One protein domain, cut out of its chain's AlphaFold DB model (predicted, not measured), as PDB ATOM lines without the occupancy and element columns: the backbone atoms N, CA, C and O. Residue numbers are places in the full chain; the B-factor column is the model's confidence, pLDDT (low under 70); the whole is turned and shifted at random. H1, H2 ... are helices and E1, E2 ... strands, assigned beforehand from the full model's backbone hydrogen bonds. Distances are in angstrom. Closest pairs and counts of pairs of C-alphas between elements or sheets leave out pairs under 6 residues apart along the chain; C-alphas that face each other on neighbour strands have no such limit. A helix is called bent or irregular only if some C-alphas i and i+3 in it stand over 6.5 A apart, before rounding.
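Overview. This is residues 17 to 49, 106 to 111 and 255 to 405 of the 417 residues of an uncharacterized protein of Chlamydiae bacterium (UniProt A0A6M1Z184). A strongly twisted sheet of six strands curls round the helix H5, with H6 beside H5 on the same face, over E4 and E5, and H10 over the other face. H2 packs on H6 from the side away from the sheet, H7 packs on H5, and the short helix H9 packs on H10. The printed part has 190 residues with ten named helices and six named strands, in the order H1 H2 H3 H4 H5 H6 H7 H8 E1 H9 E2 E3 E4 E5 H10 E6. The sheet's order is E1 E6 E2 E3 E4 E5, antiparallel throughout, and the class is mixed, helices and strands. The whole is compact, with a radius of gyration of the C-alphas of 16.5 A, and rounded, spanning 44 by 38 by 30 A.

Along the chain. In the sheet, E1 is residues 311 to 313, E6 398 to 404 and 19.9 A long, E2 340 to 345 and 15.7 A, E3 350 to 355 and 16.3 A, E4 361 to 365 and 13.3 A, and E5 369 to 373 and 12.3 A. C-alpha 404, where E6 ends, is at (92.364, 137.043, 100.313). H5, residues 256 to 268, is 18.3 A long and begins at C-alpha 256, (80.898, 135.467, 116.734). H6, residues 277 to 288, is 17.6 A long, and H10, 375 to 386, is 17.4 A. H2, residues 27 to 37, is 15.4 A long. The shorter helices are H1, residues 17 to 24, H3, 40 to 44, H4, 106 to 111, H7, 294 to 300, H8, 306 to 309, and H9, 331 to 336. C-alpha 17, where H1 begins, is at (85.300, 155.475, 103.756).

Arrangement. E2 E3 E4 E5 form a meander, each strand the antiparallel neighbour of the one before; N 342 and O 353 are 2.8 A apart, N 352 and O 364 2.8 A, and N 371 and O 363 2.8 A. E6 is staggered: it pairs with E2 over residues 398 to 401, N 400 and O 343 being 2.9 A apart, and with E1 over 402 to 404, N 312 and O 403 being 2.8 A apart. E1, H9, E2 form a split strand-helix-strand unit, two strands of one sheet with a helix between them along the chain and E6 between them in the sheet, and its crossover is right-handed. There are three layers, helices on both faces of the sheet: H5 and H6 on one, H10 on the other. The closest C-alphas of H5 and E3, Arg 257 and Ser 350, are 5.2 A apart. H6 runs along the strands over E4 and E5, at a height over the sheet of 9.6 A. H10 runs along them over E4, at 8.6 A; it is irregular, with C-alphas 376 and 379 7.1 A apart. H8 only grazes the sheet, with residues 306 to 309. H6 is the hub and touches three helices. It forms a helical hairpin with H5 at a steep tilt of 44 degrees, the C-alphas of Tyr 267 and Val 284 being closest at 6.2 A. It touches H2 at Ala 283 and Ile 33, C-alphas 5.5 A apart, and H3 with residues 279 to 283 alone, the C-alphas of Ala 283 and Leu 43 being closest at 6.9 A. H7 touches H5, the C-alphas of Gln 300 and Gly 258 being closest at 3.9 A. H9 touches H10, the C-alphas of Ser 331 and Lys 376 being closest at 5.8 A. H1 is close to H7 but not clearly touching, at 6.3 A between the C-alphas of Cys 24 and Gln 295; H4 is likewise close to H10, at 7.4 A between those of Gln 106 and His 385. Every O i to N i+4 pair is within hydrogen-bond range in H1, H2, H3, H4, H5, H7 and H9, against 6 of 8 in H6 and in H10; H8 is too short for such a pair.

Size, cuts and confidence. The C-alphas farthest apart, Ser 18 and Glu 328, are 50.1 A apart. Residues 50 to 105 are not printed, with 18.1 A between C-alphas 49 and 106, nor are residues 112 to 254, with 23.8 A between C-alphas 111 and 255. The links E1 to H9 and H10 to E6 are long. The mean pLDDT of the printed part is 77.4, and 61 residues are under 70, among them 17 to 24, 106 to 111, 315 to 332 and 387 to 395.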
ATOM      1  N   PHE A  17      84.686 156.764 104.071       42.06
ATOM      2  CA  PHE A  17      85.300 155.475 103.756       42.06
ATOM      3  C   PHE A  17      86.825 155.525 103.917       42.06
ATOM      4  O   PHE A  17      87.399 154.512 104.271       42.06
ATOM      5  N   SER A  18      87.477 156.687 103.810       46.12
ATOM      6  CA  SER A  18      88.924 156.813 104.060       46.12
ATOM      7  C   SER A  18      89.338 156.461 105.506       46.12
ATOM      8  O   SER A  18      90.248 155.660 105.724       46.12
ATOM      9  N   ASP A  19      88.631 156.990 106.512       54.28
ATOM     10  CA  ASP A  19      88.817 156.606 107.922       54.28
ATOM     11  C   ASP A  19      88.356 155.159 108.191       54.28
ATOM     12  O   ASP A  19      88.900 154.484 109.065       54.28
ATOM     13  N   PHE A  20      87.365 154.663 107.442       56.59
ATOM     14  CA  PHE A  20      86.825 153.308 107.582       56.59
ATOM     15  C   PHE A  20      87.735 152.221 106.986       56.59
ATOM     16  O   PHE A  20      87.975 151.208 107.634       56.59
ATOM     17  N   GLU A  21      88.302 152.444 105.802       62.34
ATOM     18  CA  GLU A  21      89.343 151.613 105.190       62.34
ATOM     19  C   GLU A  21      90.552 151.539 106.118       62.34
ATOM     20  O   GLU A  21      91.076 150.457 106.363       62.34
ATOM     21  N   LYS A  22      90.941 152.666 106.728       64.56
ATOM     22  CA  LYS A  22      92.003 152.703 107.739       64.56
ATOM     23  C   LYS A  22      91.637 151.984 109.046       64.56
ATOM     24  O   LYS A  22      92.519 151.456 109.713       64.56
ATOM     25  N   PHE A  23      90.362 151.951 109.427       64.62
ATOM     26  CA  PHE A  23      89.882 151.179 110.577       64.62
ATOM     27  C   PHE A  23      89.880 149.669 110.280       64.62
ATOM     28  O   PHE A  23      90.327 148.874 111.108       64.62
ATOM     29  N   CYS A  24      89.445 149.270 109.081       69.25
ATOM     30  CA  CYS A  24      89.379 147.877 108.630       69.25
ATOM     31  C   CYS A  24      90.677 147.339 108.003       69.25
ATOM     32  O   CYS A  24      90.755 146.142 107.740       69.25
ATOM     33  N   SER A  25      91.707 148.166 107.802       81.50
ATOM     34  CA  SER A  25      93.022 147.734 107.299       81.50
ATOM     35  C   SER A  25      93.760 146.818 108.273       81.50
ATOM     36  O   SER A  25      94.643 146.064 107.869       81.50
ATOM     37  N   GLY A  26      93.438 146.915 109.567       83.62
ATOM     38  CA  GLY A  26      94.092 146.153 110.626       83.62
ATOM     39  C   GLY A  26      95.590 146.441 110.749       83.62
ATOM     40  O   GLY A  26      96.327 145.579 111.217       83.62
ATOM     41  N   GLU A  27      96.077 147.606 110.296       87.25
ATOM     42  CA  GLU A  27      97.515 147.939 110.284       87.25
ATOM     43  C   GLU A  27      98.188 147.732 111.650       87.25
ATOM     44  O   GLU A  27      99.324 147.253 111.716       87.25
ATOM     45  N   GLN A  28      97.492 148.057 112.743       84.56
ATOM     46  CA  GLN A  28      98.001 147.908 114.106       84.56
ATOM     47  C   GLN A  28      98.098 146.431 114.516       84.56
ATOM     48  O   GLN A  28      99.138 145.997 115.016       84.56
ATOM     49  N   GLU A  29      97.053 145.647 114.265       89.19
ATOM     50  CA  GLU A  29      96.973 144.213 114.551       89.19
ATOM     51  C   GLU A  29      97.964 143.419 113.684       89.19
ATOM     52  O   GLU A  29      98.707 142.582 114.193       89.19
ATOM     53  N   ILE A  30      98.059 143.735 112.391       93.44
ATOM     54  CA  ILE A  30      99.026 143.149 111.451       93.44
ATOM     55  C   ILE A  30     100.464 143.474 111.880       93.44
ATOM     56  O   ILE A  30     101.327 142.595 111.844       93.44
ATOM     57  N   THR A  31     100.738 144.702 112.333       91.69
ATOM     58  CA  THR A  31     102.063 145.087 112.857       91.69
ATOM     59  C   THR A  31     102.376 144.386 114.182       91.69
ATOM     60  O   THR A  31     103.503 143.931 114.382       91.69
ATOM     61  N   SER A  32     101.386 144.230 115.065       90.00
ATOM     62  CA  SER A  32     101.481 143.459 116.314       90.00
ATOM     63  C   SER A  32     101.841 141.992 116.032       90.00
ATOM     64  O   SER A  32     102.855 141.492 116.525       90.00
ATOM     65  N   ILE A  33     101.098 141.334 115.136       91.62
ATOM     66  CA  ILE A  33     101.341 139.954 114.688       91.62
ATOM     67  C   ILE A  33     102.743 139.802 114.061       91.62
ATOM     68  O   ILE A  33     103.490 138.898 114.437       91.62
ATOM     69  N   LYS A  34     103.151 140.718 113.171       93.06
ATOM     70  CA  LYS A  34     104.493 140.722 112.551       93.06
ATOM     71  C   LYS A  34     105.624 140.992 113.551       93.06
ATOM     72  O   LYS A  34     106.734 140.503 113.370       93.06
ATOM     73  N   THR A  35     105.354 141.722 114.634       90.25
ATOM     74  CA  THR A  35     106.315 141.922 115.734       90.25
ATOM     75  C   THR A  35     106.466 140.651 116.580       90.25
ATOM     76  O   THR A  35     107.565 140.352 117.046       90.25
ATOM     77  N   LEU A  36     105.393 139.869 116.748       87.25
ATOM     78  CA  LEU A  36     105.444 138.574 117.436       87.25
ATOM     79  C   LEU A  36     106.218 137.513 116.638       87.25
ATOM     80  O   LEU A  36     106.956 136.744 117.251       87.25
ATOM     81  N   SER A  37     106.121 137.486 115.303       90.12
ATOM     82  CA  SER A  37     106.885 136.514 114.495       90.12
ATOM     83  C   SER A  37     108.401 136.715 114.599       90.12
ATOM     84  O   SER A  37     109.162 135.750 114.650       90.12
ATOM     85  N   GLN A  38     108.841 137.967 114.754       89.12
ATOM     86  CA  GLN A  38     110.240 138.334 114.989       89.12
ATOM     87  C   GLN A  38     110.731 138.022 116.418       89.12
ATOM     88  O   GLN A  38     111.925 138.152 116.692       89.12
ATOM     89  N   ASN A  39     109.846 137.635 117.345       84.88
ATOM     90  CA  ASN A  39     110.196 137.398 118.745       84.88
ATOM     91  C   ASN A  39     109.415 136.219 119.353       84.88
ATOM     92  O   ASN A  39     108.435 136.376 120.089       84.88
ATOM     93  N   THR A  40     109.916 135.011 119.098       72.81
ATOM     94  CA  THR A  40     109.334 133.756 119.594       72.81
ATOM     95  C   THR A  40     109.381 133.596 121.120       72.81
ATOM     96  O   THR A  40     108.620 132.791 121.660       72.81
ATOM     97  N   GLU A  41     110.178 134.382 121.857       77.25
ATOM     98  CA  GLU A  41     110.085 134.421 123.326       77.25
ATOM     99  C   GLU A  41     108.790 135.094 123.801       77.25
ATOM    100  O   GLU A  41     108.201 134.646 124.784       77.25
ATOM    101  N   LEU A  42     108.299 136.125 123.100       72.69
ATOM    102  CA  LEU A  42     107.008 136.746 123.425       72.69
ATOM    103  C   LEU A  42     105.842 135.784 123.165       72.69
ATOM    104  O   LEU A  42     104.917 135.726 123.979       72.69
ATOM    105  N   LEU A  43     105.911 134.985 122.095       73.81
ATOM    106  CA  LEU A  43     104.939 133.919 121.810       73.81
ATOM    107  C   LEU A  43     104.948 132.805 122.868       73.81
ATOM    108  O   LEU A  43     103.897 132.251 123.168       73.81
ATOM    109  N   ARG A  44     106.102 132.519 123.482       68.44
ATOM    110  CA  ARG A  44     106.249 131.491 124.532       68.44
ATOM    111  C   ARG A  44     105.938 131.963 125.952       68.44
ATOM    112  O   ARG A  44     105.904 131.136 126.859       68.44
ATOM    113  N   ARG A  45     105.706 133.260 126.182       65.62
ATOM    114  CA  ARG A  45     105.196 133.728 127.480       65.62
ATOM    115  C   ARG A  45     103.765 133.242 127.668       65.62
ATOM    116  O   ARG A  45     102.906 133.568 126.850       65.62
ATOM    117  N   GLU A  46     103.523 132.523 128.760       54.97
ATOM    118  CA  GLU A  46     102.179 132.187 129.230       54.97
ATOM    119  C   GLU A  46     101.342 133.466 129.382       54.97
ATOM    120  O   GLU A  46     101.762 134.438 130.020       54.97
ATOM    121  N   THR A  47     100.147 133.481 128.792       51.00
ATOM    122  CA  THR A  47      99.156 134.543 128.997       51.00
ATOM    123  C   THR A  47      98.562 134.379 130.395       51.00
ATOM    124  O   THR A  47      97.657 133.574 130.607       51.00
ATOM    125  N   GLY A  48      99.149 135.080 131.366       43.25
ATOM    126  CA  GLY A  48      98.942 134.816 132.788       43.25
ATOM    127  C   GLY A  48      97.497 134.971 133.271       43.25
ATOM    128  O   GLY A  48      96.993 136.086 133.385       43.25
ATOM    129  N   THR A  49      96.929 133.853 133.733       38.69
ATOM    130  CA  THR A  49      95.591 133.704 134.342       38.69
ATOM    131  C   THR A  49      94.420 133.799 133.357       38.69
ATOM    132  O   THR A  49      94.266 134.771 132.624       38.69
ATOM    133  N   GLN A 106      80.245 123.259 130.701       49.94
ATOM    134  CA  GLN A 106      81.036 123.941 129.666       49.94
ATOM    135  C   GLN A 106      82.399 124.422 130.186       49.94
ATOM    136  O   GLN A 106      83.363 124.470 129.423       49.94
ATOM    137  N   LEU A 107      82.496 124.779 131.471       52.06
ATOM    138  CA  LEU A 107      83.778 125.085 132.113       52.06
ATOM    139  C   LEU A 107      84.616 123.810 132.299       52.06
ATOM    140  O   LEU A 107      85.787 123.792 131.926       52.06
ATOM    141  N   LYS A 108      84.004 122.728 132.791       56.81
ATOM    142  CA  LYS A 108      84.662 121.435 133.009       56.81
ATOM    143  C   LYS A 108      85.195 120.811 131.712       56.81
ATOM    144  O   LYS A 108      86.328 120.341 131.705       56.81
ATOM    145  N   HIS A 109      84.447 120.852 130.609       54.72
ATOM    146  CA  HIS A 109      84.963 120.408 129.307       54.72
ATOM    147  C   HIS A 109      86.164 121.249 128.844       54.72
ATOM    148  O   HIS A 109      87.116 120.716 128.275       54.72
ATOM    149  N   GLN A 110      86.186 122.555 129.138       52.25
ATOM    150  CA  GLN A 110      87.332 123.409 128.808       52.25
ATOM    151  C   GLN A 110      88.585 123.066 129.644       52.25
ATOM    152  O   GLN A 110      89.700 123.230 129.149       52.25
ATOM    153  N   GLU A 111      88.423 122.539 130.865       58.34
ATOM    154  CA  GLU A 111      89.518 121.945 131.652       58.34
ATOM    155  C   GLU A 111      89.966 120.585 131.082       58.34
ATOM    156  O   GLU A 111      91.166 120.335 130.965       58.34
ATOM    157  N   LEU A 255      78.627 138.149 118.872       63.88
ATOM    158  CA  LEU A 255      79.653 138.829 118.046       63.88
ATOM    159  C   LEU A 255      80.465 137.850 117.171       63.88
ATOM    160  O   LEU A 255      81.491 138.209 116.589       63.88
ATOM    161  N   CYS A 256      80.049 136.586 117.126       77.69
ATOM    162  CA  CYS A 256      80.898 135.467 116.734       77.69
ATOM    163  C   CYS A 256      81.226 135.465 115.233       77.69
ATOM    164  O   CYS A 256      82.362 135.189 114.851       77.69
ATOM    165  N   ARG A 257      80.270 135.850 114.377       81.75
ATOM    166  CA  ARG A 257      80.450 135.939 112.916       81.75
ATOM    167  C   ARG A 257      81.436 137.048 112.541       81.75
ATOM    168  O   ARG A 257      82.360 136.798 111.771       81.75
ATOM    169  N   GLY A 258      81.274 138.245 113.108       80.81
ATOM    170  CA  GLY A 258      82.181 139.376 112.884       80.81
ATOM    171  C   GLY A 258      83.599 139.106 113.388       80.81
ATOM    172  O   GLY A 258      84.574 139.381 112.687       80.81
ATOM    173  N   ALA A 259      83.719 138.465 114.554       85.19
ATOM    174  CA  ALA A 259      85.001 138.039 115.105       85.19
ATOM    175  C   ALA A 259      85.715 137.003 114.213       85.19
ATOM    176  O   ALA A 259      86.907 137.146 113.954       85.19
ATOM    177  N   CYS A 260      84.988 136.013 113.676       90.75
ATOM    178  CA  CYS A 260      85.544 135.026 112.741       90.75
ATOM    179  C   CYS A 260      86.056 135.656 111.443       90.75
ATOM    180  O   CYS A 260      87.132 135.296 110.974       90.75
ATOM    181  N   PHE A 261      85.317 136.611 110.869       89.38
ATOM    182  CA  PHE A 261      85.781 137.338 109.685       89.38
ATOM    183  C   PHE A 261      87.058 138.141 109.958       89.38
ATOM    184  O   PHE A 261      87.964 138.134 109.129       89.38
ATOM    185  N   TRP A 262      87.163 138.782 111.126       91.12
ATOM    186  CA  TRP A 262      88.383 139.495 111.510       91.12
ATOM    187  C   TRP A 262      89.567 138.547 111.743       91.12
ATOM    188  O   TRP A 262      90.672 138.834 111.294       91.12
ATOM    189  N   PHE A 263      89.337 137.386 112.364       94.62
ATOM    190  CA  PHE A 263      90.369 136.360 112.538       94.62
ATOM    191  C   PHE A 263      90.881 135.849 111.180       94.62
ATOM    192  O   PHE A 263      92.089 135.816 110.958       94.62
ATOM    193  N   LEU A 264      89.974 135.508 110.255       94.69
ATOM    194  CA  LEU A 264      90.316 135.063 108.897       94.69
ATOM    195  C   LEU A 264      91.097 136.132 108.120       94.69
ATOM    196  O   LEU A 264      92.097 135.811 107.480       94.69
ATOM    197  N   TYR A 265      90.681 137.398 108.214       94.69
ATOM    198  CA  TYR A 265      91.394 138.525 107.611       94.69
ATOM    199  C   TYR A 265      92.817 138.665 108.155       94.69
ATOM    200  O   TYR A 265      93.769 138.685 107.375       94.69
ATOM    201  N   LEU A 266      92.977 138.710 109.482       94.94
ATOM    202  CA  LEU A 266      94.288 138.842 110.117       94.94
ATOM    203  C   LEU A 266      95.195 137.647 109.812       94.94
ATOM    204  O   LEU A 266      96.368 137.860 109.512       94.94
ATOM    205  N   TYR A 267      94.660 136.421 109.828       96.38
ATOM    206  CA  TYR A 267      95.373 135.210 109.420       96.38
ATOM    207  C   TYR A 267      95.914 135.353 107.991       96.38
ATOM    208  O   TYR A 267      97.131 135.407 107.809       96.38
ATOM    209  N   LEU A 268      95.036 135.536 106.997       94.50
ATOM    210  CA  LEU A 268      95.416 135.607 105.579       94.50
ATOM    211  C   LEU A 268      96.339 136.801 105.259       94.50
ATOM    212  O   LEU A 268      97.226 136.684 104.419       94.50
ATOM    213  N   LYS A 269      96.191 137.941 105.949       94.19
ATOM    214  CA  LYS A 269      97.082 139.114 105.808       94.19
ATOM    215  C   LYS A 269      98.475 138.931 106.427       94.19
ATOM    216  O   LYS A 269      99.329 139.807 106.252       94.19
ATOM    217  N   THR A 270      98.711 137.857 107.183       95.56
ATOM    218  CA  THR A 270      99.968 137.652 107.927       95.56
ATOM    219  C   THR A 270     100.634 136.292 107.718       95.56
ATOM    220  O   THR A 270     101.731 136.108 108.239       95.56
ATOM    221  N   THR A 271     100.065 135.388 106.910       93.62
ATOM    222  CA  THR A 271     100.621 134.047 106.627       93.62
ATOM    223  C   THR A 271     102.094 134.075 106.209       93.62
ATOM    224  O   THR A 271     102.904 133.363 106.789       93.62
ATOM    225  N   GLU A 272     102.487 134.974 105.300       93.12
ATOM    226  CA  GLU A 272     103.884 135.125 104.840       93.12
ATOM    227  C   GLU A 272     104.879 135.578 105.929       93.12
ATOM    228  O   GLU A 272     106.077 135.692 105.680       93.12
ATOM    229  N   SER A 273     104.401 135.914 107.131       93.38
ATOM    230  CA  SER A 273     105.227 136.475 108.210       93.38
ATOM    231  C   SER A 273     105.789 135.418 109.164       93.38
ATOM    232  O   SER A 273     106.512 135.789 110.090       93.38
ATOM    233  N   PHE A 274     105.450 134.138 108.968       93.50
ATOM    234  CA  PHE A 274     105.813 133.012 109.833       93.50
ATOM    235  C   PHE A 274     106.277 131.805 109.007       93.50
ATOM    236  O   PHE A 274     105.803 131.581 107.900       93.50
ATOM    237  N   GLU A 275     107.167 130.994 109.584       91.50
ATOM    238  CA  GLU A 275     107.587 129.692 109.031       91.50
ATOM    239  C   GLU A 275     106.816 128.504 109.649       91.50
ATOM    240  O   GLU A 275     106.967 127.371 109.201       91.50
ATOM    241  N   ASP A 276     106.016 128.749 110.695       93.00
ATOM    242  CA  ASP A 276     105.306 127.740 111.491       93.00
ATOM    243  C   ASP A 276     103.839 128.141 111.717       93.00
ATOM    244  O   ASP A 276     103.552 129.216 112.260       93.00
ATOM    245  N   ASP A 277     102.928 127.240 111.339       93.56
ATOM    246  CA  ASP A 277     101.473 127.419 111.417       93.56
ATOM    247  C   ASP A 277     100.999 127.687 112.855       93.56
ATOM    248  O   ASP A 277     100.104 128.501 113.089       93.56
ATOM    249  N   GLU A 278     101.592 126.996 113.837       93.38
ATOM    250  CA  GLU A 278     101.165 127.077 115.237       93.38
ATOM    251  C   GLU A 278     101.514 128.443 115.835       93.38
ATOM    252  O   GLU A 278     100.650 129.130 116.388       93.38
ATOM    253  N   SER A 279     102.760 128.882 115.647       92.19
ATOM    254  CA  SER A 279     103.237 130.210 116.045       92.19
ATOM    255  C   SER A 279     102.441 131.339 115.382       92.19
ATOM    256  O   SER A 279     102.139 132.338 116.043       92.19
ATOM    257  N   HIS A 280     102.067 131.179 114.106       95.12
ATOM    258  CA  HIS A 280     101.217 132.132 113.384       95.12
ATOM    259  C   HIS A 280      99.831 132.243 114.019       95.12
ATOM    260  O   HIS A 280      99.388 133.338 114.377       95.12
ATOM    261  N   LEU A 281      99.158 131.112 114.220       95.19
ATOM    262  CA  LEU A 281      97.791 131.086 114.732       95.19
ATOM    263  C   LEU A 281      97.712 131.531 116.195       95.19
ATOM    264  O   LEU A 281      96.775 132.248 116.554       95.19
ATOM    265  N   ILE A 282      98.722 131.223 117.014       92.06
ATOM    266  CA  ILE A 282      98.868 131.782 118.366       92.06
ATOM    267  C   ILE A 282      99.001 133.315 118.310       92.06
ATOM    268  O   ILE A 282      98.368 134.008 119.110       92.06
ATOM    269  N   ALA A 283      99.769 133.872 117.366       92.69
ATOM    270  CA  ALA A 283      99.919 135.323 117.217       92.69
ATOM    271  C   ALA A 283      98.609 136.027 116.810       92.69
ATOM    272  O   ALA A 283      98.306 137.107 117.329       92.69
ATOM    273  N   VAL A 284      97.821 135.408 115.920       94.81
ATOM    274  CA  VAL A 284      96.498 135.906 115.500       94.81
ATOM    275  C   VAL A 284      95.489 135.795 116.647       94.81
ATOM    276  O   VAL A 284      94.857 136.789 116.999       94.81
ATOM    277  N   ALA A 285      95.383 134.630 117.295       91.69
ATOM    278  CA  ALA A 285      94.456 134.402 118.407       91.69
ATOM    279  C   ALA A 285      94.713 135.340 119.599       91.69
ATOM    280  O   ALA A 285      93.766 135.780 120.254       91.69
ATOM    281  N   ARG A 286      95.972 135.726 119.843       87.62
ATOM    282  CA  ARG A 286      96.338 136.712 120.876       87.62
ATOM    283  C   ARG A 286      95.756 138.109 120.650       87.62
ATOM    284  O   ARG A 286      95.565 138.818 121.631       87.62
ATOM    285  N   GLN A 287      95.385 138.490 119.421       86.81
ATOM    286  CA  GLN A 287      94.666 139.756 119.188       86.81
ATOM    287  C   GLN A 287      93.230 139.739 119.765       86.81
ATOM    288  O   GLN A 287      92.591 140.784 119.836       86.81
ATOM    289  N   PHE A 288      92.735 138.569 120.194       85.25
ATOM    290  CA  PHE A 288      91.413 138.367 120.800       85.25
ATOM    291  C   PHE A 288      91.483 138.036 122.308       85.25
ATOM    292  O   PHE A 288      90.458 137.751 122.928       85.25
ATOM    293  N   GLN A 289      92.676 138.068 122.923       74.19
ATOM    294  CA  GLN A 289      92.884 137.657 124.326       74.19
ATOM    295  C   GLN A 289      92.227 138.589 125.367       74.19
ATOM    296  O   GLN A 289      92.122 138.212 126.529       74.19
ATOM    297  N   GLU A 290      91.828 139.802 124.962       65.19
ATOM    298  CA  GLU A 290      91.134 140.811 125.790       65.19
ATOM    299  C   GLU A 290      89.665 141.019 125.352       65.19
ATOM    300  O   GLU A 290      88.980 141.933 125.828       65.19
ATOM    301  N   GLY A 291      89.193 140.179 124.421       67.44
ATOM    302  CA  GLY A 291      87.893 140.275 123.762       67.44
ATOM    303  C   GLY A 291      87.989 140.449 122.247       67.44
ATOM    304  O   GLY A 291      89.066 140.552 121.668       67.44
ATOM    305  N   VAL A 292      86.829 140.496 121.588       69.81
ATOM    306  CA  VAL A 292      86.741 140.784 120.147       69.81
ATOM    307  C   VAL A 292      87.090 142.260 119.903       69.81
ATOM    308  O   VAL A 292      86.422 143.121 120.482       69.81
ATOM    309  N   PRO A 293      88.082 142.585 119.049       70.06
ATOM    310  CA  PRO A 293      88.482 143.968 118.801       70.06
ATOM    311  C   PRO A 293      87.381 144.764 118.068       70.06
ATOM    312  O   PRO A 293      86.496 144.164 117.443       70.06
ATOM    313  N   PRO A 294      87.411 146.114 118.112       64.38
ATOM    314  CA  PRO A 294      86.345 146.972 117.586       64.38
ATOM    315  C   PRO A 294      85.942 146.684 116.135       64.38
ATOM    316  O   PRO A 294      84.761 146.775 115.804       64.38
ATOM    317  N   GLN A 295      86.895 146.299 115.286       76.69
ATOM    318  CA  GLN A 295      86.664 145.898 113.902       76.69
ATOM    319  C   GLN A 295      85.799 144.636 113.844       76.69
ATOM    320  O   GLN A 295      84.733 144.656 113.238       76.69
ATOM    321  N   GLY A 296      86.182 143.562 114.543       72.50
ATOM    322  CA  GLY A 296      85.387 142.329 114.628       72.50
ATOM    323  C   GLY A 296      83.975 142.561 115.179       72.50
ATOM    324  O   GLY A 296      83.014 141.976 114.680       72.50
ATOM    325  N   ALA A 297      83.828 143.468 116.150       67.12
ATOM    326  CA  ALA A 297      82.521 143.863 116.677       67.12
ATOM    327  C   ALA A 297      81.688 144.658 115.652       67.12
ATOM    328  O   ALA A 297      80.493 144.404 115.505       67.12
ATOM    329  N   PHE A 298      82.306 145.575 114.898       64.88
ATOM    330  CA  PHE A 298      81.645 146.306 113.813       64.88
ATOM    331  C   PHE A 298      81.189 145.371 112.686       64.88
ATOM    332  O   PHE A 298      80.038 145.443 112.257       64.88
ATOM    333  N   LEU A 299      82.050 144.444 112.252       68.50
ATOM    334  CA  LEU A 299      81.781 143.508 111.153       68.50
ATOM    335  C   LEU A 299      80.594 142.572 111.456       68.50
ATOM    336  O   LEU A 299      79.914 142.140 110.529       68.50
ATOM    337  N   GLN A 300      80.270 142.311 112.730       70.62
ATOM    338  CA  GLN A 300      79.041 141.595 113.106       70.62
ATOM    339  C   GLN A 300      77.772 142.326 112.630       70.62
ATOM    340  O   GLN A 300      76.799 141.677 112.249       70.62
ATOM    341  N   THR A 301      77.773 143.664 112.643       58.97
ATOM    342  CA  THR A 301      76.598 144.488 112.299       58.97
ATOM    343  C   THR A 301      76.291 144.527 110.800       58.97
ATOM    344  O   THR A 301      75.231 145.007 110.405       58.97
ATOM    345  N   LEU A 302      77.194 144.021 109.956       57.72
ATOM    346  CA  LEU A 302      77.093 144.129 108.506       57.72
ATOM    347  C   LEU A 302      76.455 142.883 107.897       57.72
ATOM    348  O   LEU A 302      76.856 141.749 108.176       57.72
ATOM    349  N   LYS A 303      75.508 143.084 106.978       58.66
ATOM    350  CA  LYS A 303      74.924 141.987 106.197       58.66
ATOM    351  C   LYS A 303      75.984 141.285 105.342       58.66
ATOM    352  O   LYS A 303      76.068 140.060 105.365       58.66
ATOM    353  N   GLU A 304      76.839 142.050 104.669       65.56
ATOM    354  CA  GLU A 304      77.915 141.548 103.810       65.56
ATOM    355  C   GLU A 304      79.264 142.065 104.324       65.56
ATOM    356  O   GLU A 304      79.481 143.266 104.436       65.56
ATOM    357  N   VAL A 305      80.146 141.133 104.693       68.00
ATOM    358  CA  VAL A 305      81.424 141.421 105.366       68.00
ATOM    359  C   VAL A 305      82.609 141.157 104.444       68.00
ATOM    360  O   VAL A 305      83.519 141.973 104.344       68.00
ATOM    361  N   SER A 306      82.590 140.015 103.759       71.94
ATOM    362  CA  SER A 306      83.728 139.491 103.008       71.94
ATOM    363  C   SER A 306      84.285 140.474 101.959       71.94
ATOM    364  O   SER A 306      85.495 140.700 101.976       71.94
ATOM    365  N   PRO A 307      83.458 141.152 101.127       71.69
ATOM    366  CA  PRO A 307      83.956 142.115 100.140       71.69
ATOM    367  C   PRO A 307      84.733 143.292 100.748       71.69
ATOM    368  O   PRO A 307      85.727 143.725 100.174       71.69
ATOM    369  N   LEU A 308      84.326 143.774 101.930       69.44
ATOM    370  CA  LEU A 308      84.944 144.919 102.619       69.44
ATOM    371  C   LEU A 308      86.325 144.596 103.208       69.44
ATOM    372  O   LEU A 308      87.100 145.498 103.509       69.44
ATOM    373  N   LEU A 309      86.629 143.309 103.376       77.19
ATOM    374  CA  LEU A 309      87.918 142.803 103.848       77.19
ATOM    375  C   LEU A 309      88.764 142.218 102.701       77.19
ATOM    376  O   LEU A 309      89.823 141.641 102.950       77.19
ATOM    377  N   HIS A 310      88.286 142.321 101.453       81.69
ATOM    378  CA  HIS A 310      88.803 141.596 100.283       81.69
ATOM    379  C   HIS A 310      88.900 140.072 100.505       81.69
ATOM    380  O   HIS A 310      89.742 139.391  99.921       81.69
ATOM    381  N   LEU A 311      88.027 139.530 101.361       81.81
ATOM    382  CA  LEU A 311      87.882 138.100 101.590       81.81
ATOM    383  C   LEU A 311      86.951 137.513 100.532       81.81
ATOM    384  O   LEU A 311      85.729 137.685 100.575       81.81
ATOM    385  N   ARG A 312      87.527 136.769  99.599       81.19
ATOM    386  CA  ARG A 312      86.784 136.040  98.585       81.19
ATOM    387  C   ARG A 312      86.333 134.696  99.126       81.19
ATOM    388  O   ARG A 312      87.151 133.833  99.441       81.19
ATOM    389  N   LYS A 313      85.016 134.500  99.171       79.69
ATOM    390  CA  LYS A 313      84.412 133.178  99.348       79.69
ATOM    391  C   LYS A 313      84.638 132.385  98.058       79.69
ATOM    392  O   LYS A 313      84.054 132.724  97.029       79.69
ATOM    393  N   VAL A 314      85.521 131.387  98.085       72.06
ATOM    394  CA  VAL A 314      85.901 130.623  96.877       72.06
ATOM    395  C   VAL A 314      84.938 129.471  96.600       72.06
ATOM    396  O   VAL A 314      84.628 129.207  95.439       72.06
ATOM    397  N   ARG A 315      84.387 128.850  97.649       64.25
ATOM    398  CA  ARG A 315      83.364 127.804  97.534       64.25
ATOM    399  C   ARG A 315      82.022 128.316  98.049       64.25
ATOM    400  O   ARG A 315      81.894 128.691  99.215       64.25
ATOM    401  N   ASN A 316      81.025 128.355  97.168       48.94
ATOM    402  CA  ASN A 316      79.682 128.832  97.474       48.94
ATOM    403  C   ASN A 316      78.698 127.657  97.390       48.94
ATOM    404  O   ASN A 316      78.427 127.202  96.290       48.94
ATOM    405  N   GLU A 317      78.194 127.233  98.557       53.31
ATOM    406  CA  GLU A 317      77.039 126.336  98.763       53.31
ATOM    407  C   GLU A 317      77.174 124.885  98.243       53.31
ATOM    408  O   GLU A 317      77.317 124.654  97.054       53.31
ATOM    409  N   GLU A 318      77.077 123.904  99.155       45.22
ATOM    410  CA  GLU A 318      76.234 122.692  99.001       45.22
ATOM    411  C   GLU A 318      76.261 121.820 100.274       45.22
ATOM    412  O   GLU A 318      75.225 121.277 100.651       45.22
ATOM    413  N   ASP A 319      77.384 121.789 101.008       52.53
ATOM    414  CA  ASP A 319      77.543 121.077 102.293       52.53
ATOM    415  C   ASP A 319      76.813 121.794 103.450       52.53
ATOM    416  O   ASP A 319      77.417 122.334 104.379       52.53
ATOM    417  N   ASN A 320      75.485 121.834 103.369       57.41
ATOM    418  CA  ASN A 320      74.576 122.347 104.391       57.41
ATOM    419  C   ASN A 320      74.146 121.163 105.281       57.41
ATOM    420  O   ASN A 320      72.978 120.774 105.286       57.41
ATOM    421  N   ILE A 321      75.125 120.526 105.939       64.31
ATOM    422  CA  ILE A 321      75.013 119.162 106.481       64.31
ATOM    423  C   ILE A 321      73.951 119.120 107.593       64.31
ATOM    424  O   ILE A 321      74.138 119.790 108.618       64.31
ATOM    425  N   PRO A 322      72.864 118.336 107.446       65.50
ATOM    426  CA  PRO A 322      71.862 118.171 108.494       65.50
ATOM    427  C   PRO A 322      72.458 117.517 109.741       65.50
ATOM    428  O   PRO A 322      73.264 116.589 109.649       65.50
ATOM    429  N   PHE A 323      72.006 117.929 110.929       64.19
ATOM    430  CA  PHE A 323      72.501 117.372 112.197       64.19
ATOM    431  C   PHE A 323      72.310 115.847 112.338       64.19
ATOM    432  O   PHE A 323      73.096 115.181 113.006       64.19
ATOM    433  N   SER A 324      71.320 115.268 111.653       60.38
ATOM    434  CA  SER A 324      71.138 113.814 111.564       60.38
ATOM    435  C   SER A 324      72.248 113.104 110.780       60.38
ATOM    436  O   SER A 324      72.658 112.011 111.154       60.38
ATOM    437  N   GLU A 325      72.757 113.715 109.710       62.19
ATOM    438  CA  GLU A 325      73.809 113.143 108.849       62.19
ATOM    439  C   GLU A 325      75.208 113.368 109.446       62.19
ATOM    440  O   GLU A 325      76.146 112.603 109.205       62.19
ATOM    441  N   LEU A 326      75.319 114.369 110.329       61.62
ATOM    442  CA  LEU A 326      76.509 114.666 111.121       61.62
ATOM    443  C   LEU A 326      76.975 113.521 112.034       61.62
ATOM    444  O   LEU A 326      78.135 113.548 112.443       61.62
ATOM    445  N   GLN A 327      76.137 112.515 112.308       60.41
ATOM    446  CA  GLN A 327      76.481 111.392 113.189       60.41
ATOM    447  C   GLN A 327      76.996 110.129 112.472       60.41
ATOM    448  O   GLN A 327      77.672 109.335 113.123       60.41
ATOM    449  N   GLU A 328      76.725 109.925 111.171       55.75
ATOM    450  CA  GLU A 328      77.001 108.630 110.506       55.75
ATOM    451  C   GLU A 328      78.121 108.636 109.442       55.75
ATOM    452  O   GLU A 328      78.868 107.661 109.389       55.75
ATOM    453  N   ASP A 329      78.308 109.696 108.635       57.19
ATOM    454  CA  ASP A 329      79.333 109.706 107.552       57.19
ATOM    455  C   ASP A 329      80.154 111.017 107.449       57.19
ATOM    456  O   ASP A 329      81.123 111.138 106.701       57.19
ATOM    457  N   SER A 330      79.819 112.021 108.258       55.78
ATOM    458  CA  SER A 330      80.335 113.401 108.180       55.78
ATOM    459  C   SER A 330      81.853 113.575 108.363       55.78
ATOM    460  O   SER A 330      82.436 114.578 107.935       55.78
ATOM    461  N   SER A 331      82.524 112.578 108.949       60.53
ATOM    462  CA  SER A 331      83.991 112.515 109.011       60.53
ATOM    463  C   SER A 331      84.621 112.521 107.614       60.53
ATOM    464  O   SER A 331      85.715 113.062 107.439       60.53
ATOM    465  N   SER A 332      83.941 111.955 106.610       65.81
ATOM    466  CA  SER A 332      84.395 111.992 105.217       65.81
ATOM    467  C   SER A 332      84.436 113.426 104.675       65.81
ATOM    468  O   SER A 332      85.437 113.812 104.068       65.81
ATOM    469  N   THR A 333      83.425 114.250 104.976       73.56
ATOM    470  CA  THR A 333      83.304 115.627 104.479       73.56
ATOM    471  C   THR A 333      84.475 116.498 104.931       73.56
ATOM    472  O   THR A 333      85.160 117.071 104.083       73.56
ATOM    473  N   ILE A 334      84.800 116.543 106.232       77.19
ATOM    474  CA  ILE A 334      85.950 117.339 106.706       77.19
ATOM    475  C   ILE A 334      87.285 116.771 106.218       77.19
ATOM    476  O   ILE A 334      88.184 117.533 105.838       77.19
ATOM    477  N   ASN A 335      87.433 115.447 106.179       79.44
ATOM    478  CA  ASN A 335      88.652 114.843 105.646       79.44
ATOM    479  C   ASN A 335      88.834 115.188 104.152       79.44
ATOM    480  O   ASN A 335      89.971 115.403 103.738       79.44
ATOM    481  N   SER A 336      87.744 115.381 103.395       83.44
ATOM    482  CA  SER A 336      87.753 115.816 101.987       83.44
ATOM    483  C   SER A 336      87.997 117.317 101.744       83.44
ATOM    484  O   SER A 336      88.293 117.695 100.610       83.44
ATOM    485  N   LEU A 337      87.901 118.181 102.768       85.31
ATOM    486  CA  LEU A 337      88.267 119.601 102.636       85.31
ATOM    487  C   LEU A 337      89.749 119.747 102.257       85.31
ATOM    488  O   LEU A 337      90.587 118.955 102.698       85.31
ATOM    489  N   ALA A 338      90.091 120.775 101.486       89.38
ATOM    490  CA  ALA A 338      91.485 121.081 101.184       89.38
ATOM    491  C   ALA A 338      92.208 121.650 102.426       89.38
ATOM    492  O   ALA A 338      91.564 122.075 103.388       89.38
ATOM    493  N   PRO A 339      93.551 121.697 102.438       92.88
ATOM    494  CA  PRO A 339      94.270 122.665 103.259       92.88
ATOM    495  C   PRO A 339      93.780 124.083 102.933       92.88
ATOM    496  O   PRO A 339      93.735 124.460 101.762       92.88
ATOM    497  N   GLY A 340      93.383 124.855 103.944       92.56
ATOM    498  CA  GLY A 340      92.682 126.120 103.725       92.56
ATOM    499  C   GLY A 340      92.081 126.740 104.986       92.56
ATOM    500  O   GLY A 340      92.120 126.166 106.078       92.56
ATOM    501  N   ALA A 341      91.523 127.940 104.814       94.25
ATOM    502  CA  ALA A 341      90.930 128.743 105.877       94.25
ATOM    503  C   ALA A 341      89.400 128.790 105.740       94.25
ATOM    504  O   ALA A 341      88.864 129.313 104.760       94.25
ATOM    505  N   TYR A 342      88.694 128.263 106.740       92.81
ATOM    506  CA  TYR A 342      87.245 128.076 106.709       92.81
ATOM    507  C   TYR A 342      86.553 128.853 107.834       92.81
ATOM    508  O   TYR A 342      86.955 128.765 108.998       92.81
ATOM    509  N   ARG A 343      85.451 129.547 107.525       92.19
ATOM    510  CA  ARG A 343      84.431 129.847 108.543       92.19
ATOM    511  C   ARG A 343      83.509 128.638 108.639       92.19
ATOM    512  O   ARG A 343      82.956 128.217 107.625       92.19
ATOM    513  N   VAL A 344      83.312 128.120 109.845       89.75
ATOM    514  CA  VAL A 344      82.298 127.098 110.120       89.75
ATOM    515  C   VAL A 344      81.101 127.798 110.743       89.75
ATOM    516  O   VAL A 344      81.213 128.427 111.799       89.75
ATOM    517  N   GLY A 345      79.971 127.754 110.046       85.12
ATOM    518  CA  GLY A 345      78.723 128.349 110.498       85.12
ATOM    519  C   GLY A 345      77.823 127.324 111.172       85.12
ATOM    520  O   GLY A 345      77.612 126.236 110.640       85.12
ATOM    521  N   LEU A 346      77.282 127.713 112.325       79.75
ATOM    522  CA  LEU A 346      76.245 127.013 113.081       79.75
ATOM    523  C   LEU A 346      75.005 127.931 113.152       79.75
ATOM    524  O   LEU A 346      75.089 129.118 112.834       79.75
ATOM    525  N   HIS A 347      73.850 127.430 113.602       71.12
ATOM    526  CA  HIS A 347      72.588 128.197 113.582       71.12
ATOM    527  C   HIS A 347      72.641 129.559 114.304       71.12
ATOM    528  O   HIS A 347      72.081 130.531 113.800       71.12
ATOM    529  N   ARG A 348      73.321 129.642 115.456       70.44
ATOM    530  CA  ARG A 348      73.462 130.878 116.261       70.44
ATOM    531  C   ARG A 348      74.901 131.182 116.675       70.44
ATOM    532  O   ARG A 348      75.142 131.958 117.595       70.44
ATOM    533  N   HIS A 349      75.868 130.562 116.005       79.88
ATOM    534  CA  HIS A 349      77.281 130.694 116.337       79.88
ATOM    535  C   HIS A 349      78.157 130.546 115.092       79.88
ATOM    536  O   HIS A 349      77.726 130.055 114.051       79.88
ATOM    537  N   SER A 350      79.399 131.000 115.195       85.81
ATOM    538  CA  SER A 350      80.394 130.886 114.139       85.81
ATOM    539  C   SER A 350      81.759 130.685 114.772       85.81
ATOM    540  O   SER A 350      82.103 131.379 115.730       85.81
ATOM    541  N   LEU A 351      82.545 129.794 114.178       91.81
ATOM    542  CA  LEU A 351      83.946 129.571 114.520       91.81
ATOM    543  C   LEU A 351      84.814 129.569 113.254       91.81
ATOM    544  O   LEU A 351      84.301 129.531 112.131       91.81
ATOM    545  N   VAL A 352      86.128 129.625 113.430       95.06
ATOM    546  CA  VAL A 352      87.110 129.444 112.356       95.06
ATOM    547  C   VAL A 352      87.731 128.056 112.472       95.06
ATOM    548  O   VAL A 352      88.005 127.577 113.575       95.06
ATOM    549  N   TYR A 353      87.977 127.425 111.329       95.94
ATOM    550  CA  TYR A 353      88.796 126.227 111.225       95.94
ATOM    551  C   TYR A 353      89.860 126.413 110.143       95.94
ATOM    552  O   TYR A 353      89.550 126.773 109.009       95.94
ATOM    553  N   ILE A 354      91.118 126.178 110.501       96.62
ATOM    554  CA  ILE A 354      92.271 126.255 109.605       96.62
ATOM    555  C   ILE A 354      92.811 124.835 109.441       96.62
ATOM    556  O   ILE A 354      93.344 124.259 110.394       96.62
ATOM    557  N   LYS A 355      92.649 124.254 108.250       94.94
ATOM    558  CA  LYS A 355      93.159 122.917 107.924       94.94
ATOM    559  C   LYS A 355      94.545 123.053 107.304       94.94
ATOM    560  O   LYS A 355      94.694 123.770 106.318       94.94
ATOM    561  N   ILE A 356      95.535 122.361 107.862       95.25
ATOM    562  CA  ILE A 356      96.908 122.363 107.336       95.25
ATOM    563  C   ILE A 356      97.155 121.117 106.479       95.25
ATOM    564  O   ILE A 356      97.721 121.213 105.394       95.25
ATOM    565  N   ASP A 357      96.708 119.950 106.944       94.38
ATOM    566  CA  ASP A 357      96.785 118.682 106.213       94.38
ATOM    567  C   ASP A 357      95.695 117.695 106.692       94.38
ATOM    568  O   ASP A 357      94.669 118.104 107.240       94.38
ATOM    569  N   GLU A 358      95.861 116.398 106.423       90.81
ATOM    570  CA  GLU A 358      94.899 115.340 106.773       90.81
ATOM    571  C   GLU A 358      94.860 115.008 108.279       90.81
ATOM    572  O   GLU A 358      93.846 114.503 108.763       90.81
ATOM    573  N   ASP A 359      95.917 115.328 109.035       92.44
ATOM    574  CA  ASP A 359      96.027 115.054 110.477       92.44
ATOM    575  C   ASP A 359      96.150 116.327 111.334       92.44
ATOM    576  O   ASP A 359      95.872 116.279 112.535       92.44
ATOM    577  N   ARG A 360      96.530 117.475 110.754       93.88
ATOM    578  CA  ARG A 360      96.716 118.752 111.461       93.88
ATOM    579  C   ARG A 360      95.711 119.820 111.034       93.88
ATOM    580  O   ARG A 360      95.619 120.197 109.865       93.88
ATOM    581  N   GLY A 361      95.055 120.406 112.028       94.62
ATOM    582  CA  GLY A 361      94.337 121.664 111.899       94.62
ATOM    583  C   GLY A 361      94.213 122.391 113.236       94.62
ATOM    584  O   GLY A 361      94.663 121.917 114.285       94.62
ATOM    585  N   TYR A 362      93.595 123.563 113.177       95.81
ATOM    586  CA  TYR A 362      93.373 124.423 114.331       95.81
ATOM    587  C   TYR A 362      91.972 125.011 114.279       95.81
ATOM    588  O   TYR A 362      91.500 125.467 113.237       95.81
ATOM    589  N   GLN A 363      91.315 124.999 115.424       94.88
ATOM    590  CA  GLN A 363      89.950 125.452 115.618       94.88
ATOM    591  C   GLN A 363      90.027 126.712 116.481       94.88
ATOM    592  O   GLN A 363      90.583 126.666 117.574       94.88
ATOM    593  N   TRP A 364      89.520 127.843 115.991       94.31
ATOM    594  CA  TRP A 364      89.375 129.052 116.800       94.31
ATOM    595  C   TRP A 364      87.901 129.385 117.004       94.31
ATOM    596  O   TRP A 364      87.193 129.748 116.063       94.31
ATOM    597  N   ASP A 365      87.422 129.219 118.235       88.88
ATOM    598  CA  ASP A 365      86.072 129.597 118.642       88.88
ATOM    599  C   ASP A 365      86.151 130.913 119.437       88.88
ATOM    600  O   ASP A 365      86.904 130.964 120.414       88.88
ATOM    601  N   PRO A 366      85.357 131.949 119.099       81.12
ATOM    602  CA  PRO A 366      85.220 133.160 119.914       81.12
ATOM    603  C   PRO A 366      84.928 132.902 121.404       81.12
ATOM    604  O   PRO A 366      85.191 133.773 122.226       81.12
ATOM    605  N   ASN A 367      84.384 131.727 121.743       75.38
ATOM    606  CA  ASN A 367      84.142 131.252 123.098       75.38
ATOM    607  C   ASN A 367      85.286 130.390 123.667       75.38
ATOM    608  O   ASN A 367      85.730 130.608 124.796       75.38
ATOM    609  N   ALA A 368      85.733 129.357 122.952       77.06
ATOM    610  CA  ALA A 368      86.684 128.392 123.515       77.06
ATOM    611  C   ALA A 368      88.136 128.906 123.490       77.06
ATOM    612  O   ALA A 368      88.898 128.633 124.420       77.06
ATOM    613  N   GLY A 369      88.503 129.691 122.474       84.81
ATOM    614  CA  GLY A 369      89.885 130.050 122.161       84.81
ATOM    615  C   GLY A 369      90.422 129.305 120.942       84.81
ATOM    616  O   GLY A 369      89.654 128.809 120.122       84.81
ATOM    617  N   LEU A 370      91.748 129.250 120.823       91.00
ATOM    618  CA  LEU A 370      92.472 128.476 119.816       91.00
ATOM    619  C   LEU A 370      92.796 127.078 120.358       91.00
ATOM    620  O   LEU A 370      93.619 126.946 121.266       91.00
ATOM    621  N   LEU A 371      92.201 126.047 119.765       90.50
ATOM    622  CA  LEU A 371      92.476 124.642 120.042       90.50
ATOM    623  C   LEU A 371      93.216 123.990 118.868       90.50
ATOM    624  O   LEU A 371      92.882 124.202 117.698       90.50
ATOM    625  N   LYS A 372      94.197 123.144 119.183       91.75
ATOM    626  CA  LYS A 372      94.853 122.257 118.215       91.75
ATOM    627  C   LYS A 372      94.057 120.960 118.091       91.75
ATOM    628  O   LYS A 372      93.872 120.267 119.090       91.75
ATOM    629  N   MET A 373      93.598 120.616 116.889       90.00
ATOM    630  CA  MET A 373      92.793 119.407 116.679       90.00
ATOM    631  C   MET A 373      92.916 118.838 115.263       90.00
ATOM    632  O   MET A 373      93.023 119.573 114.278       90.00
ATOM    633  N   ALA A 374      92.881 117.513 115.152       90.50
ATOM    634  CA  ALA A 374      92.898 116.851 113.852       90.50
ATOM    635  C   ALA A 374      91.559 117.063 113.107       90.50
ATOM    636  O   ALA A 374      90.528 117.217 113.761       90.50
ATOM    637  N   PRO A 375      91.521 117.017 111.761       90.31
ATOM    638  CA  PRO A 375      90.283 117.212 110.989       90.31
ATOM    639  C   PRO A 375      89.123 116.304 111.439       90.31
ATOM    640  O   PRO A 375      88.001 116.766 111.646       90.31
ATOM    641  N   LYS A 376      89.426 115.035 111.736       88.00
ATOM    642  CA  LYS A 376      88.507 114.031 112.311       88.00
ATOM    643  C   LYS A 376      87.936 114.352 113.706       88.00
ATOM    644  O   LYS A 376      87.013 113.676 114.143       88.00
ATOM    645  N   GLU A 377      88.477 115.339 114.421       88.31
ATOM    646  CA  GLU A 377      88.051 115.705 115.783       88.31
ATOM    647  C   GLU A 377      87.065 116.887 115.814       88.31
ATOM    648  O   GLU A 377      86.373 117.064 116.818       88.31
ATOM    649  N   LEU A 378      86.951 117.673 114.732       88.69
ATOM    650  CA  LEU A 378      86.160 118.911 114.742       88.69
ATOM    651  C   LEU A 378      84.653 118.670 114.897       88.69
ATOM    652  O   LEU A 378      84.003 119.373 115.665       88.69
ATOM    653  N   LEU A 379      84.081 117.689 114.194       84.62
ATOM    654  CA  LEU A 379      82.636 117.422 114.265       84.62
ATOM    655  C   LEU A 379      82.196 116.792 115.594       84.62
ATOM    656  O   LEU A 379      81.209 117.279 116.146       84.62
ATOM    657  N   PRO A 380      82.920 115.803 116.169       84.19
ATOM    658  CA  PRO A 380      82.687 115.372 117.545       84.19
ATOM    659  C   PRO A 380      82.705 116.542 118.536       84.19
ATOM    660  O   PRO A 380      81.789 116.656 119.346       84.19
ATOM    661  N   TRP A 381      83.681 117.450 118.418       84.69
ATOM    662  CA  TRP A 381      83.782 118.617 119.294       84.69
ATOM    663  C   TRP A 381      82.610 119.599 119.116       84.69
ATOM    664  O   TRP A 381      82.005 120.003 120.108       84.69
ATOM    665  N   ILE A 382      82.234 119.940 117.873       83.75
ATOM    666  CA  ILE A 382      81.079 120.814 117.584       83.75
ATOM    667  C   ILE A 382      79.787 120.216 118.156       83.75
ATOM    668  O   ILE A 382      79.019 120.933 118.797       83.75
ATOM    669  N   ASN A 383      79.566 118.915 117.954       78.50
ATOM    670  CA  ASN A 383      78.417 118.189 118.489       78.50
ATOM    671  C   ASN A 383      78.386 118.257 120.029       78.50
ATOM    672  O   ASN A 383      77.403 118.699 120.624       78.50
ATOM    673  N   GLU A 384      79.499 117.914 120.679       78.25
ATOM    674  CA  GLU A 384      79.615 117.921 122.139       78.25
ATOM    675  C   GLU A 384      79.456 119.323 122.753       78.25
ATOM    676  O   GLU A 384      78.883 119.436 123.830       78.25
ATOM    677  N   HIS A 385      79.913 120.394 122.094       74.62
ATOM    678  CA  HIS A 385      79.977 121.732 122.707       74.62
ATOM    679  C   HIS A 385      78.818 122.665 122.325       74.62
ATOM    680  O   HIS A 385      78.480 123.555 123.110       74.62
ATOM    681  N   HIS A 386      78.197 122.475 121.154       73.81
ATOM    682  CA  HIS A 386      77.180 123.395 120.613       73.81
ATOM    683  C   HIS A 386      75.785 122.775 120.416       73.81
ATOM    684  O   HIS A 386      74.843 123.520 120.148       73.81
ATOM    685  N   TYR A 387      75.620 121.454 120.581       69.12
ATOM    686  CA  TYR A 387      74.366 120.737 120.270       69.12
ATOM    687  C   TYR A 387      73.696 120.014 121.460       69.12
ATOM    688  O   TYR A 387      72.718 119.297 121.268       69.12
ATOM    689  N   GLN A 388      74.140 120.232 122.707       56.50
ATOM    690  CA  GLN A 388      73.601 119.534 123.897       56.50
ATOM    691  C   GLN A 388      72.119 119.833 124.249       56.50
ATOM    692  O   GLN A 388      71.602 119.274 125.215       56.50
ATOM    693  N   SER A 389      71.410 120.699 123.513       52.47
ATOM    694  CA  SER A 389      69.982 120.980 123.731       52.47
ATOM    695  C   SER A 389      69.079 120.247 122.730       52.47
ATOM    696  O   SER A 389      69.339 120.224 121.528       52.47
ATOM    697  N   GLU A 390      67.959 119.696 123.212       44.09
ATOM    698  CA  GLU A 390      66.991 118.946 122.388       44.09
ATOM    699  C   GLU A 390      66.319 119.806 121.292       44.09
ATOM    700  O   GLU A 390      65.834 119.281 120.295       44.09
ATOM    701  N   GLU A 391      66.345 121.139 121.416       49.44
ATOM    702  CA  GLU A 391      65.829 122.071 120.397       49.44
ATOM    703  C   GLU A 391      66.739 122.199 119.152       49.44
ATOM    704  O   GLU A 391      66.325 122.762 118.141       49.44
ATOM    705  N   SER A 392      67.971 121.673 119.186       50.34
ATOM    706  CA  SER A 392      68.993 121.847 118.130       50.34
ATOM    707  C   SER A 392      68.770 121.039 116.838       50.34
ATOM    708  O   SER A 392      69.494 121.229 115.856       50.34
ATOM    709  N   HIS A 393      67.771 120.150 116.801       49.19
ATOM    710  CA  HIS A 393      67.628 119.085 115.793       49.19
ATOM    711  C   HIS A 393      67.357 119.547 114.341       49.19
ATOM    712  O   HIS A 393      67.283 118.716 113.439       49.19
ATOM    713  N   SER A 394      67.207 120.850 114.092       50.25
ATOM    714  CA  SER A 394      66.977 121.445 112.765       50.25
ATOM    715  C   SER A 394      68.188 122.196 112.191       50.25
ATOM    716  O   SER A 394      68.062 122.861 111.162       50.25
ATOM    717  N   THR A 395      69.342 122.158 112.865       60.97
ATOM    718  CA  THR A 395      70.421 123.126 112.624       60.97
ATOM    719  C   THR A 395      71.602 122.542 111.848       60.97
ATOM    720  O   THR A 395      72.338 121.686 112.336       60.97
ATOM    721  N   ASN A 396      71.796 123.038 110.625       71.69
ATOM    722  CA  ASN A 396      72.873 122.597 109.741       71.69
ATOM    723  C   ASN A 396      74.239 123.160 110.165       71.69
ATOM    724  O   ASN A 396      74.327 124.300 110.635       71.69
ATOM    725  N   VAL A 397      75.301 122.399 109.895       78.62
ATOM    726  CA  VAL A 397      76.686 122.899 109.897       78.62
ATOM    727  C   VAL A 397      77.119 123.124 108.455       78.62
ATOM    728  O   VAL A 397      76.909 122.257 107.609       78.62
ATOM    729  N   TYR A 398      77.738 124.271 108.171       83.38
ATOM    730  CA  TYR A 398      78.238 124.590 106.834       83.38
ATOM    731  C   TYR A 398      79.636 125.217 106.867       83.38
ATOM    732  O   TYR A 398      80.003 125.925 107.809       83.38
ATOM    733  N   PHE A 399      80.413 124.967 105.812       84.50
ATOM    734  CA  PHE A 399      81.807 125.397 105.676       84.50
ATOM    735  C   PHE A 399      81.934 126.425 104.547       84.50
ATOM    736  O   PHE A 399      81.569 126.155 103.404       84.50
ATOM    737  N   GLU A 400      82.465 127.608 104.854       86.56
ATOM    738  CA  GLU A 400      82.766 128.647 103.866       86.56
ATOM    739  C   GLU A 400      84.276 128.861 103.771       86.56
ATOM    740  O   GLU A 400      84.905 129.312 104.727       86.56
ATOM    741  N   GLU A 401      84.849 128.537 102.615       87.81
ATOM    742  CA  GLU A 401      86.277 128.685 102.331       87.81
ATOM    743  C   GLU A 401      86.614 130.114 101.894       87.81
ATOM    744  O   GLU A 401      85.994 130.644 100.961       87.81
ATOM    745  N   PHE A 402      87.609 130.722 102.543       87.31
ATOM    746  CA  PHE A 402      88.024 132.100 102.301       87.31
ATOM    747  C   PHE A 402      89.484 132.213 101.879       87.31
ATOM    748  O   PHE A 402      90.386 131.685 102.526       87.31
ATOM    749  N   PHE A 403      89.696 133.006 100.835       86.88
ATOM    750  CA  PHE A 403      91.001 133.489 100.403       86.88
ATOM    751  C   PHE A 403      91.005 135.016 100.447       86.88
ATOM    752  O   PHE A 403      89.951 135.653 100.412       86.88
ATOM    753  N   LEU A 404      92.189 135.612 100.519       84.25
ATOM    754  CA  LEU A 404      92.364 137.043 100.313       84.25
ATOM    755  C   LEU A 404      92.544 137.280  98.809       84.25
ATOM    756  O   LEU A 404      93.437 136.679  98.215       84.25
ATOM    757  N   ASP A 405      91.724 138.131  98.191       77.94
ATOM    758  CA  ASP A 405      91.997 138.562  96.815       77.94
ATOM    759  C   ASP A 405      93.267 139.433  96.802       77.94
ATOM    760  O   ASP A 405      93.382 140.419  97.542       77.94
TER     761      ASP A 405